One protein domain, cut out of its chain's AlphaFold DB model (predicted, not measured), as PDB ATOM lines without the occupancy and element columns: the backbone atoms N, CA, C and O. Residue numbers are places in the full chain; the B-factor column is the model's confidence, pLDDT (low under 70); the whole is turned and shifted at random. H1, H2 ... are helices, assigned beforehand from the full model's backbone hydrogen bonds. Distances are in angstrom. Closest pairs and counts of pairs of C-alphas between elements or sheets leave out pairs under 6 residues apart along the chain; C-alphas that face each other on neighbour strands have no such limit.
ATOM      1  N   GLY A   2     233.606  34.026 166.534       84.94
ATOM      2  CA  GLY A   2     232.537  33.214 165.931       84.94
ATOM      3  C   GLY A   2     231.625  34.051 165.023       84.94
ATOM      4  O   GLY A   2     231.463  35.241 165.266       84.94
ATOM      5  N   TRP A   3     231.018  33.440 163.999       88.06
ATOM      6  CA  TRP A   3     230.222  34.141 162.973       88.06
ATOM      7  C   TRP A   3     229.104  35.033 163.545       88.06
ATOM      8  O   TRP A   3     229.057  36.217 163.237       88.06
ATOM      9  N   LYS A   4     228.255  34.507 164.440       89.12
ATOM     10  CA  LYS A   4     227.173  35.288 165.076       89.12
ATOM     11  C   LYS A   4     227.702  36.474 165.897       89.12
ATOM     12  O   LYS A   4     227.143  37.560 165.834       89.12
ATOM     13  N   CYS A   5     228.818  36.282 166.602       86.56
ATOM     14  CA  CYS A   5     229.495  37.342 167.349       86.56
ATOM     15  C   CYS A   5     230.062  38.420 166.406       86.56
ATOM     16  O   CYS A   5     229.893  39.606 166.669       86.56
ATOM     17  N   PHE A   6     230.647  38.025 165.268       87.62
ATOM     18  CA  PHE A   6     231.063  38.967 164.227       87.62
ATOM     19  C   PHE A   6     229.874  39.787 163.692       87.62
ATOM     20  O   PHE A   6     229.985  41.007 163.606       87.62
ATOM     21  N   GLN A   7     228.739  39.148 163.376       89.75
ATOM     22  CA  GLN A   7     227.546  39.845 162.868       89.75
ATOM     23  C   GLN A   7     227.015  40.884 163.871       89.75
ATOM     24  O   GLN A   7     226.706  42.004 163.474       89.75
ATOM     25  N   PHE A   8     226.969  40.538 165.162       89.88
ATOM     26  CA  PHE A   8     226.583  41.458 166.236       89.88
ATOM     27  C   PHE A   8     227.511  42.683 166.309       89.88
ATOM     28  O   PHE A   8     227.047  43.817 166.211       89.88
ATOM     29  N   TRP A   9     228.828  42.471 166.405       84.44
ATOM     30  CA  TRP A   9     229.797  43.570 166.500       84.44
ATOM     31  C   TRP A   9     229.882  44.425 165.228       84.44
ATOM     32  O   TRP A   9     230.122  45.628 165.329       84.44
ATOM     33  N   PHE A  10     229.646  43.840 164.048       88.06
ATOM     34  CA  PHE A  10     229.479  44.591 162.803       88.06
ATOM     35  C   PHE A  10     228.256  45.511 162.870       88.06
ATOM     36  O   PHE A  10     228.401  46.704 162.621       88.06
ATOM     37  N   GLY A  11     227.085  44.993 163.265       88.31
ATOM     38  CA  GLY A  11     225.859  45.787 163.398       88.31
ATOM     39  C   GLY A  11     226.005  46.942 164.390       88.31
ATOM     40  O   GLY A  11     225.704  48.082 164.047       88.31
ATOM     41  N   VAL A  12     226.559  46.677 165.579       81.81
ATOM     42  CA  VAL A  12     226.817  47.708 166.602       81.81
ATOM     43  C   VAL A  12     227.786  48.780 166.093       81.81
ATOM     44  O   VAL A  12     227.503  49.969 166.224       81.81
ATOM     45  N   ARG A  13     228.912  48.402 165.466       83.81
ATOM     46  CA  ARG A  13     229.862  49.392 164.920       83.81
ATOM     47  C   ARG A  13     229.310  50.156 163.716       83.81
ATOM     48  O   ARG A  13     229.657  51.322 163.566       83.81
ATOM     49  N   LEU A  14     228.474  49.537 162.884       86.25
ATOM     50  CA  LEU A  14     227.814  50.214 161.767       86.25
ATOM     51  C   LEU A  14     226.804  51.248 162.277       86.25
ATOM     52  O   LEU A  14     226.827  52.382 161.813       86.25
ATOM     53  N   LEU A  15     225.985  50.895 163.275       83.88
ATOM     54  CA  LEU A  15     225.047  51.821 163.911       83.88
ATOM     55  C   LEU A  15     225.776  53.006 164.562       83.88
ATOM     56  O   LEU A  15     225.397  54.149 164.331       83.88
ATOM     57  N   LEU A  16     226.861  52.754 165.303       78.88
ATOM     58  CA  LEU A  16     227.691  53.815 165.889       78.88
ATOM     59  C   LEU A  16     228.350  54.707 164.824       78.88
ATOM     60  O   LEU A  16     228.435  55.916 165.017       78.88
ATOM     61  N   ALA A  17     228.792  54.141 163.696       81.44
ATOM     62  CA  ALA A  17     229.347  54.920 162.592       81.44
ATOM     63  C   ALA A  17     228.277  55.793 161.913       81.44
ATOM     64  O   ALA A  17     228.539  56.964 161.648       81.44
ATOM     65  N   LEU A  18     227.074  55.260 161.677       86.00
ATOM     66  CA  LEU A  18     225.940  56.022 161.140       86.00
ATOM     67  C   LEU A  18     225.519  57.146 162.096       86.00
ATOM     68  O   LEU A  18     225.341  58.276 161.653       86.00
ATOM     69  N   LEU A  19     225.447  56.869 163.401       79.00
ATOM     70  CA  LEU A  19     225.132  57.869 164.422       79.00
ATOM     71  C   LEU A  19     226.210  58.964 164.506       79.00
ATOM     72  O   LEU A  19     225.879  60.132 164.672       79.00
ATOM     73  N   ALA A  20     227.490  58.625 164.325       77.44
ATOM     74  CA  ALA A  20     228.569  59.613 164.251       77.44
ATOM     75  C   ALA A  20     228.465  60.512 163.004       77.44
ATOM     76  O   ALA A  20     228.633  61.723 163.123       77.44
ATOM     77  N   HIS A  21     228.130  59.953 161.832       83.56
ATOM     78  CA  HIS A  21     227.889  60.744 160.616       83.56
ATOM     79  C   HIS A  21     226.632  61.619 160.744       83.56
ATOM     80  O   HIS A  21     226.652  62.771 160.320       83.56
ATOM     81  N   PHE A  22     225.564  61.114 161.372       82.69
ATOM     82  CA  PHE A  22     224.357  61.895 161.652       82.69
ATOM     83  C   PHE A  22     224.637  63.042 162.632       82.69
ATOM     84  O   PHE A  22     224.266  64.175 162.355       82.69
ATOM     85  N   ASN A  23     225.367  62.782 163.722       77.06
ATOM     86  CA  ASN A  23     225.755  63.808 164.694       77.06
ATOM     87  C   ASN A  23     226.723  64.851 164.109       77.06
ATOM     88  O   ASN A  23     226.711  65.999 164.539       77.06
ATOM     89  N   TRP A  24     227.558  64.478 163.132       85.62
ATOM     90  CA  TRP A  24     228.358  65.431 162.358       85.62
ATOM     91  C   TRP A  24     227.485  66.284 161.425       85.62
ATOM     92  O   TRP A  24     227.647  67.500 161.362       85.62
ATOM     93  N   PHE A  25     226.511  65.666 160.751       82.75
ATOM     94  CA  PHE A  25     225.566  66.374 159.888       82.75
ATOM     95  C   PHE A  25     224.695  67.362 160.684       82.75
ATOM     96  O   PHE A  25     224.535  68.506 160.267       82.75
ATOM     97  N   THR A  26     224.179  66.981 161.858       74.94
ATOM     98  CA  THR A  26     223.422  67.910 162.714       74.94
ATOM     99  C   THR A  26     224.308  69.010 163.298       74.94
ATOM    100  O   THR A  26     223.891  70.167 163.301       74.94
ATOM    101  N   ALA A  27     225.549  68.701 163.700       73.81
ATOM    102  CA  ALA A  27     226.532  69.706 164.118       73.81
ATOM    103  C   ALA A  27     226.736  70.801 163.057       73.81
ATOM    104  O   ALA A  27     226.671  71.986 163.381       73.81
ATOM    105  N   PHE A  28     226.956  70.392 161.804       80.31
ATOM    106  CA  PHE A  28     227.239  71.294 160.690       80.31
ATOM    107  C   PHE A  28     225.994  72.075 160.236       80.31
ATOM    108  O   PHE A  28     226.026  73.301 160.183       80.31
ATOM    109  N   PHE A  29     224.890  71.384 159.932       78.44
ATOM    110  CA  PHE A  29     223.728  71.996 159.273       78.44
ATOM    111  C   PHE A  29     222.723  72.664 160.220       78.44
ATOM    112  O   PHE A  29     222.039  73.588 159.792       78.44
ATOM    113  N   TRP A  30     222.600  72.206 161.471       73.56
ATOM    114  CA  TRP A  30     221.534  72.666 162.379       73.56
ATOM    115  C   TRP A  30     222.047  73.573 163.492       73.56
ATOM    116  O   TRP A  30     221.417  74.580 163.793       73.56
ATOM    117  N   TYR A  31     223.189  73.236 164.096       71.56
ATOM    118  CA  TYR A  31     223.708  73.985 165.246       71.56
ATOM    119  C   TYR A  31     224.701  75.093 164.881       71.56
ATOM    120  O   TYR A  31     224.997  75.911 165.746       71.56
ATOM    121  N   LYS A  32     225.268  75.093 163.662       74.50
ATOM    122  CA  LYS A  32     226.360  75.983 163.191       74.50
ATOM    123  C   LYS A  32     227.610  76.073 164.103       74.50
ATOM    124  O   LYS A  32     228.552  76.781 163.772       74.50
ATOM    125  N   CYS A  33     227.658  75.338 165.215       73.94
ATOM    126  CA  CYS A  33     228.697  75.428 166.236       73.94
ATOM    127  C   CYS A  33     230.032  74.873 165.712       73.94
ATOM    128  O   CYS A  33     230.228  73.652 165.636       73.94
ATOM    129  N   ILE A  34     230.961  75.770 165.371       73.00
ATOM    130  CA  ILE A  34     232.216  75.443 164.675       73.00
ATOM    131  C   ILE A  34     233.072  74.452 165.473       73.00
ATOM    132  O   ILE A  34     233.518  73.450 164.911       73.00
ATOM    133  N   TYR A  35     233.231  74.645 166.787       71.31
ATOM    134  CA  TYR A  35     233.971  73.717 167.652       71.31
ATOM    135  C   TYR A  35     233.388  72.293 167.633       71.31
ATOM    136  O   TYR A  35     234.120  71.317 167.457       71.31
ATOM    137  N   PHE A  36     232.062  72.160 167.753       69.62
ATOM    138  CA  PHE A  36     231.391  70.856 167.742       69.62
ATOM    139  C   PHE A  36     231.490  70.186 166.361       69.62
ATOM    140  O   PHE A  36     231.730  68.981 166.274       69.62
ATOM    141  N   SER A  37     231.403  70.967 165.279       75.69
ATOM    142  CA  SER A  37     231.606  70.499 163.903       75.69
ATOM    143  C   SER A  37     233.045  70.027 163.643       75.69
ATOM    144  O   SER A  37     233.250  68.902 163.175       75.69
ATOM    145  N   LEU A  38     234.061  70.817 164.015       73.12
ATOM    146  CA  LEU A  38     235.481  70.452 163.905       73.12
ATOM    147  C   LEU A  38     235.807  69.199 164.729       73.12
ATOM    148  O   LEU A  38     236.463  68.283 164.229       73.12
ATOM    149  N   TRP A  39     235.287  69.098 165.956       71.50
ATOM    150  CA  TRP A  39     235.431  67.886 166.758       71.50
ATOM    151  C   TRP A  39     234.772  66.672 166.077       71.50
ATOM    152  O   TRP A  39     235.435  65.647 165.884       71.50
ATOM    153  N   LYS A  40     233.502  66.749 165.658       78.00
ATOM    154  CA  LYS A  40     232.847  65.604 164.995       78.00
ATOM    155  C   LYS A  40     233.532  65.228 163.676       78.00
ATOM    156  O   LYS A  40     233.586  64.044 163.340       78.00
ATOM    157  N   SER A  41     234.138  66.198 162.990       78.50
ATOM    158  CA  SER A  41     234.990  65.964 161.818       78.50
ATOM    159  C   SER A  41     236.220  65.119 162.167       78.50
ATOM    160  O   SER A  41     236.597  64.250 161.384       78.50
ATOM    161  N   TYR A  42     236.811  65.298 163.355       75.50
ATOM    162  CA  TYR A  42     237.908  64.454 163.831       75.50
ATOM    163  C   TYR A  42     237.467  63.010 164.136       75.50
ATOM    164  O   TYR A  42     238.158  62.074 163.733       75.50
ATOM    165  N   ASP A  43     236.320  62.794 164.796       74.94
ATOM    166  CA  ASP A  43     235.787  61.433 165.028       74.94
ATOM    167  C   ASP A  43     235.571  60.683 163.695       74.94
ATOM    168  O   ASP A  43     235.907  59.498 163.569       74.94
ATOM    169  N   LEU A  44     235.079  61.397 162.671       80.12
ATOM    170  CA  LEU A  44     234.970  60.908 161.294       80.12
ATOM    171  C   LEU A  44     236.346  60.619 160.677       80.12
ATOM    172  O   LEU A  44     236.571  59.525 160.155       80.12
ATOM    173  N   LEU A  45     237.282  61.568 160.749       78.50
ATOM    174  CA  LEU A  45     238.632  61.432 160.198       78.50
ATOM    175  C   LEU A  45     239.370  60.238 160.815       78.50
ATOM    176  O   LEU A  45     239.996  59.469 160.089       78.50
ATOM    177  N   TRP A  46     239.250  60.022 162.127       79.88
ATOM    178  CA  TRP A  46     239.806  58.857 162.815       79.88
ATOM    179  C   TRP A  46     239.201  57.545 162.294       79.88
ATOM    180  O   TRP A  46     239.940  56.590 162.032       79.88
ATOM    181  N   PHE A  47     237.880  57.494 162.082       80.38
ATOM    182  CA  PHE A  47     237.205  56.330 161.499       80.38
ATOM    183  C   PHE A  47     237.710  56.034 160.077       80.38
ATOM    184  O   PHE A  47     238.081  54.891 159.782       80.38
ATOM    185  N   TRP A  48     237.800  57.053 159.219       81.88
ATOM    186  CA  TRP A  48     238.275  56.914 157.840       81.88
ATOM    187  C   TRP A  48     239.771  56.579 157.757       81.88
ATOM    188  O   TRP A  48     240.155  55.700 156.985       81.88
ATOM    189  N   MET A  49     240.616  57.167 158.606       76.00
ATOM    190  CA  MET A  49     242.044  56.832 158.701       76.00
ATOM    191  C   MET A  49     242.263  55.405 159.215       76.00
ATOM    192  O   MET A  49     243.066  54.663 158.647       76.00
ATOM    193  N   HIS A  50     241.513  54.964 160.230       78.25
ATOM    194  CA  HIS A  50     241.539  53.569 160.679       78.25
ATOM    195  C   HIS A  50     241.062  52.610 159.573       78.25
ATOM    196  O   HIS A  50     241.660  51.548 159.387       78.25
ATOM    197  N   PHE A  51     240.035  52.978 158.799       79.62
ATOM    198  CA  PHE A  51     239.571  52.205 157.643       79.62
ATOM    199  C   PHE A  51     240.645  52.097 156.548       79.62
ATOM    200  O   PHE A  51     240.969  50.984 156.131       79.62
ATOM    201  N   LEU A  52     241.265  53.211 156.143       74.69
ATOM    202  CA  LEU A  52     242.348  53.233 155.151       74.69
ATOM    203  C   LEU A  52     243.553  52.393 155.600       74.69
ATOM    204  O   LEU A  52     244.011  51.526 154.854       74.69
ATOM    205  N   LEU A  53     244.016  52.562 156.844       73.38
ATOM    206  CA  LEU A  53     245.103  51.756 157.411       73.38
ATOM    207  C   LEU A  53     244.757  50.258 157.399       73.38
ATOM    208  O   LEU A  53     245.559  49.440 156.943       73.38
ATOM    209  N   CYS A  54     243.549  49.879 157.820       78.19
ATOM    210  CA  CYS A  54     243.114  48.483 157.771       78.19
ATOM    211  C   CYS A  54     242.999  47.942 156.334       78.19
ATOM    212  O   CYS A  54     243.221  46.749 156.116       78.19
ATOM    213  N   ALA A  55     242.691  48.780 155.340       75.94
ATOM    214  CA  ALA A  55     242.648  48.368 153.939       75.94
ATOM    215  C   ALA A  55     244.065  48.087 153.413       75.94
ATOM    216  O   ALA A  55     244.325  47.001 152.872       75.94
ATOM    217  N   CYS A  56     244.991  49.022 153.645       75.88
ATOM    218  CA  CYS A  56     246.398  48.937 153.256       75.88
ATOM    219  C   CYS A  56     247.144  47.774 153.927       75.88
ATOM    220  O   CYS A  56     247.996  47.157 153.288       75.88
ATOM    221  N   PHE A  57     246.813  47.428 155.176       74.31
ATOM    222  CA  PHE A  57     247.510  46.397 155.949       74.31
ATOM    223  C   PHE A  57     246.690  45.095 156.107       74.31
ATOM    224  O   PHE A  57     245.840  44.988 156.994       74.31
ATOM    225  N   PRO A  58     247.012  44.019 155.350       74.88
ATOM    226  CA  PRO A  58     246.405  42.694 155.511       74.88
ATOM    227  C   PRO A  58     246.348  42.096 156.933       74.88
ATOM    228  O   PRO A  58     245.392  41.354 157.188       74.88
ATOM    229  N   PRO A  59     247.300  42.334 157.870       72.12
ATOM    230  CA  PRO A  59     247.161  41.796 159.222       72.12
ATOM    231  C   PRO A  59     245.992  42.420 160.006       72.12
ATOM    232  O   PRO A  59     245.284  41.626 160.632       72.12
ATOM    233  N   LEU A  60     245.750  43.741 159.874       72.50
ATOM    234  CA  LEU A  60     244.691  44.509 160.562       72.50
ATOM    235  C   LEU A  60     243.275  44.242 160.025       72.50
ATOM    236  O   LEU A  60     242.313  44.335 160.777       72.50
ATOM    237  N   ARG A  61     243.112  43.901 158.734       81.88
ATOM    238  CA  ARG A  61     241.792  43.693 158.080       81.88
ATOM    239  C   ARG A  61     240.686  43.044 158.946       81.88
ATOM    240  O   ARG A  61     239.589  43.589 158.934       81.88
ATOM    241  N   PRO A  62     240.905  41.933 159.686       81.12
ATOM    242  CA  PRO A  62     239.878  41.342 160.558       81.12
ATOM    243  C   PRO A  62     239.388  42.196 161.740       81.12
ATOM    244  O   PRO A  62     238.344  41.866 162.296       81.12
ATOM    245  N   GLU A  63     240.108  43.241 162.153       80.75
ATOM    246  CA  GLU A  63     239.693  44.158 163.230       80.75
ATOM    247  C   GLU A  63     238.707  45.233 162.734       80.75
ATOM    248  O   GLU A  63     237.906  45.761 163.517       80.75
ATOM    249  N   ASN A  64     238.714  45.519 161.426       87.06
ATOM    250  CA  ASN A  64     237.769  46.418 160.777       87.06
ATOM    251  C   ASN A  64     236.634  45.620 160.114       87.06
ATOM    252  O   ASN A  64     236.744  45.107 158.999       87.06
ATOM    253  N   PHE A  65     235.511  45.534 160.825       86.69
ATOM    254  CA  PHE A  65     234.339  44.755 160.427       86.69
ATOM    255  C   PHE A  65     233.759  45.181 159.064       86.69
ATOM    256  O   PHE A  65     233.253  44.321 158.343       86.69
ATOM    257  N   LEU A  66     233.882  46.459 158.670       88.00
ATOM    258  CA  LEU A  66     233.427  46.946 157.361       88.00
ATOM    259  C   LEU A  66     234.249  46.311 156.230       88.00
ATOM    260  O   LEU A  66     233.686  45.733 155.305       88.00
ATOM    261  N   LEU A  67     235.583  46.317 156.346       88.75
ATOM    262  CA  LEU A  67     236.476  45.678 155.370       88.75
ATOM    263  C   LEU A  67     236.322  44.160 155.320       88.75
ATOM    264  O   LEU A  67     236.459  43.574 154.243       88.75
ATOM    265  N   VAL A  68     236.019  43.511 156.448       90.75
ATOM    266  CA  VAL A  68     235.638  42.092 156.443       90.75
ATOM    267  C   VAL A  68     234.378  41.898 155.600       90.75
ATOM    268  O   VAL A  68     234.376  41.027 154.732       90.75
ATOM    269  N   TRP A  69     233.349  42.732 155.782       92.50
ATOM    270  CA  TRP A  69     232.102  42.653 155.014       92.50
ATOM    271  C   TRP A  69     232.313  42.909 153.515       92.50
ATOM    272  O   TRP A  69     231.878  42.103 152.696       92.50
ATOM    273  N   CYS A  70     233.082  43.938 153.142       91.75
ATOM    274  CA  CYS A  70     233.448  44.202 151.745       91.75
ATOM    275  C   CYS A  70     234.191  43.014 151.105       91.75
ATOM    276  O   CYS A  70     233.845  42.596 150.002       91.75
ATOM    277  N   ASN A  71     235.166  42.412 151.799       91.31
ATOM    278  CA  ASN A  71     235.859  41.216 151.296       91.31
ATOM    279  C   ASN A  71     234.916  40.006 151.166       91.31
ATOM    280  O   ASN A  71     235.052  39.235 150.218       91.31
ATOM    281  N   LEU A  72     233.963  39.831 152.087       92.19
ATOM    282  CA  LEU A  72     232.966  38.758 152.014       92.19
ATOM    283  C   LEU A  72     232.010  38.936 150.829       92.19
ATOM    284  O   LEU A  72     231.701  37.949 150.165       92.19
ATOM    285  N   LEU A  73     231.593  40.167 150.524       93.56
ATOM    286  CA  LEU A  73     230.794  40.489 149.338       93.56
ATOM    287  C   LEU A  73     231.579  40.228 148.043       93.56
ATOM    288  O   LEU A  73     231.079  39.536 147.159       93.56
ATOM    289  N   ILE A  74     232.838  40.678 147.960       93.44
ATOM    290  CA  ILE A  74     233.720  40.432 146.803       93.44
ATOM    291  C   ILE A  74     233.955  38.926 146.586       93.44
ATOM    292  O   ILE A  74     233.911  38.451 145.450       93.44
ATOM    293  N   HIS A  75     234.167  38.149 147.654       92.06
ATOM    294  CA  HIS A  75     234.289  36.693 147.538       92.06
ATOM    295  C   HIS A  75     232.963  36.011 147.188       92.06
ATOM    296  O   HIS A  75     232.982  35.097 146.375       92.06
ATOM    297  N   LYS A  76     231.813  36.452 147.717       94.69
ATOM    298  CA  LYS A  76     230.501  35.896 147.331       94.69
ATOM    299  C   LYS A  76     230.164  36.182 145.864       94.69
ATOM    300  O   LYS A  76     229.567  35.330 145.219       94.69
ATOM    301  N   TYR A  77     230.589  37.326 145.327       95.06
ATOM    302  CA  TYR A  77     230.457  37.649 143.905       95.06
ATOM    303  C   TYR A  77     231.328  36.740 143.013       95.06
ATOM    304  O   TYR A  77     230.883  36.309 141.955       95.06
ATOM    305  N   ARG A  78     232.549  36.396 143.452       94.12
ATOM    306  CA  ARG A  78     233.446  35.467 142.730       94.12
ATOM    307  C   ARG A  78     233.090  33.988 142.900       94.12
ATOM    308  O   ARG A  78     233.333  33.195 141.999       94.12
ATOM    309  N   GLU A  79     232.567  33.609 144.060       92.75
ATOM    310  CA  GLU A  79     232.308  32.225 144.468       92.75
ATOM    311  C   GLU A  79     230.840  32.079 144.932       92.75
ATOM    312  O   GLU A  79     230.584  31.770 146.102       92.75
ATOM    313  N   PRO A  80     229.845  32.299 144.043       92.38
ATOM    314  CA  PRO A  80     228.429  32.395 144.418       92.38
ATOM    315  C   PRO A  80     227.869  31.125 145.068       92.38
ATOM    316  O   PRO A  80     226.928  31.214 145.854       92.38
ATOM    317  N   GLN A  81     228.483  29.966 144.819       94.56
ATOM    318  CA  GLN A  81     228.108  28.673 145.404       94.56
ATOM    319  C   GLN A  81     228.420  28.539 146.910       94.56
ATOM    320  O   GLN A  81     227.919  27.623 147.552       94.56
ATOM    321  N   LYS A  82     229.245  29.420 147.500       92.94
ATOM    322  CA  LYS A  82     229.623  29.339 148.925       92.94
ATOM    323  C   LYS A  82     228.798  30.267 149.810       92.94
ATOM    324  O   LYS A  82     228.465  31.390 149.429       92.94
ATOM    325  N   ASP A  83     228.538  29.846 151.042       94.31
ATOM    326  CA  ASP A  83     227.907  30.706 152.049       94.31
ATOM    327  C   ASP A  83     228.877  31.736 152.626       94.31
ATOM    328  O   ASP A  83     230.038  31.429 152.902       94.31
ATOM    329  N   PHE A  84     228.368  32.920 152.983       92.75
ATOM    330  CA  PHE A  84     229.136  33.927 153.726       92.75
ATOM    331  C   PHE A  84     229.802  33.360 154.994       92.75
ATOM    332  O   PHE A  84     230.949  33.694 155.289       92.75
ATOM    333  N   ARG A  85     229.133  32.438 155.708       91.69
ATOM    334  CA  ARG A  85     229.687  31.732 156.879       91.69
ATOM    335  C   ARG A  85     230.870  30.824 156.514       91.69
ATOM    336  O   ARG A  85     231.834  30.758 157.274       91.69
ATOM    337  N   GLN A  86     230.812  30.134 155.372       90.69
ATOM    338  CA  GLN A  86     231.903  29.283 154.878       90.69
ATOM    339  C   GLN A  86     233.099  30.142 154.445       90.69
ATOM    340  O   GLN A  86     234.217  29.901 154.896       90.69
ATOM    341  N   ILE A  87     232.850  31.193 153.655       91.25
ATOM    342  CA  ILE A  87     233.863  32.150 153.184       91.25
ATOM    343  C   ILE A  87     234.553  32.830 154.383       91.25
ATOM    344  O   ILE A  87     235.783  32.864 154.460       91.25
ATOM    345  N   TYR A  88     233.783  33.292 155.377       90.31
ATOM    346  CA  TYR A  88     234.320  33.860 156.619       90.31
ATOM    347  C   TYR A  88     235.170  32.854 157.397       90.31
ATOM    348  O   TYR A  88     236.264  33.195 157.849       90.31
ATOM    349  N   ASN A  89     234.718  31.604 157.526       88.06
ATOM    350  CA  ASN A  89     235.501  30.565 158.191       88.06
ATOM    351  C   ASN A  89     236.817  30.265 157.447       88.06
ATOM    352  O   ASN A  89     237.849  30.078 158.095       88.06
ATOM    353  N   GLN A  90     236.804  30.269 156.110       85.06
ATOM    354  CA  GLN A  90     237.980  30.022 155.272       85.06
ATOM    355  C   GLN A  90     239.022  31.157 155.377       85.06
ATOM    356  O   GLN A  90     240.223  30.882 155.441       85.06
ATOM    357  N   LEU A  91     238.577  32.420 155.436       84.75
ATOM    358  CA  LEU A  91     239.442  33.610 155.480       84.75
ATOM    359  C   LEU A  91     239.868  34.029 156.900       84.75
ATOM    360  O   LEU A  91     241.040  34.330 157.130       84.75
ATOM    361  N   TYR A  92     238.929  34.071 157.849       82.62
ATOM    362  CA  TYR A  92     239.062  34.834 159.100       82.62
ATOM    363  C   TYR A  92     239.051  33.994 160.382       82.62
ATOM    364  O   TYR A  92     239.327  34.531 161.458       82.62
ATOM    365  N   ASN A  93     238.821  32.678 160.312       75.31
ATOM    366  CA  ASN A  93     238.932  31.794 161.479       75.31
ATOM    367  C   ASN A  93     240.412  31.492 161.820       75.31
ATOM    368  O   ASN A  93     240.894  30.363 161.712       75.31
ATOM    369  N   ARG A  94     241.158  32.542 162.200       59.62
ATOM    370  CA  ARG A  94     242.574  32.521 162.616       59.62
ATOM    371  C   ARG A  94     242.758  31.811 163.974       59.62
ATOM    372  O   ARG A  94     243.132  32.453 164.951       59.62
ATOM    373  N   ARG A  95     242.524  30.492 164.055       58.34
ATOM    374  CA  ARG A  95     243.112  29.675 165.143       58.34
ATOM    375  C   ARG A  95     244.598  29.385 164.872       58.34
ATOM    376  O   ARG A  95     245.375  29.329 165.812       58.34
ATOM    377  N   PHE A  96     244.977  29.315 163.593       57.47
ATOM    378  CA  PHE A  96     246.354  29.213 163.095       57.47
ATOM    379  C   PHE A  96     246.510  30.008 161.785       57.47
ATOM    380  O   PHE A  96     245.524  30.220 161.054       57.47
TER     381      PHE A  96
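This is residues 2 to 96 of the 438 residues of an uncharacterized protein of Panagrellus redivivus (UniProt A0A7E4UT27). The model is a long helical hairpin, H1 and H2, that is joined near its turn and opens like a narrow V, with a small head of two shorter helices, H3 and H4, at the open end. H3 begins between the two legs, near Phe 10 of H1 and Ala 55 of H2, and slants away from them, and H4 crosses the end of H1 at Trp 3. The printed part has 95 residues with four named helices, in the order H1, H2, H3, H4, and no named strand; the class is all helix. The whole is loose, with a radius of gyration of the C-alphas of 16.5 A, and its outline is a rod of 50 by 23 by 22 A whose length comes from the hairpin and its head.

H1, residues 3 to 29, is the longest helix, and it touches H2, residues 34 to 56, with its residues 20 to 28 alone. The closest C-alphas of this hairpin are those of Ala 27 and Ser 37, 5.1 A apart, and the two helices run opposite ways at a shallow tilt of 34.9 degrees, only just short of steep. Residues 6 to 14 of H1 touch H3, residues 65 to 78, at a steep tilt of 64 degrees, opposite ways; the closest C-alphas, those of Phe 10 and Phe 65, are 5.4 A apart. H2 and H3 only just touch, with 3 pairs of C-alphas within 8 A, the closest being those of Ala 55 and Leu 67 at 6.9 A; they run the same way at a steep tilt of 45 degrees. H3 touches H4, residues 84 to 92, with its residues 72 to 76 alone, at a steep tilt of 65 degrees, opposite ways; the closest C-alphas, of Leu 72 and Phe 84, are 6.4 A apart. H1 and H4 only just touch, with 3 pairs of C-alphas within 8 A, about perpendicular at 89 degrees; the closest C-alphas are those of Trp 3 and Arg 85, 6.6 A apart. H2 and H4 are apart. In H1, H2, H3 and H4 every O i to N i+4 pair is within hydrogen-bond range.

H1 begins at C-alpha 3, (230.222, 34.141, 162.973), and measures 38.6 A from first to last C-alpha. H2 measures 32.2 A and ends at C-alpha 56, (246.398, 48.937, 153.256). H3 measures 20.0 A, and H4, 11.3 A, ends at C-alpha 92, (239.062, 34.834, 159.100).

The two C-alphas farthest apart are those of Cys 33 and Gln 81, at 51.2 A. The printed part has no cut; the links H1 to H2 and H3 to H4 are tight, and H2 to H3, with 8 residues, is short. The mean pLDDT of the printed part is 82.2, and residue 36 and residues 94 to 96 are under 70.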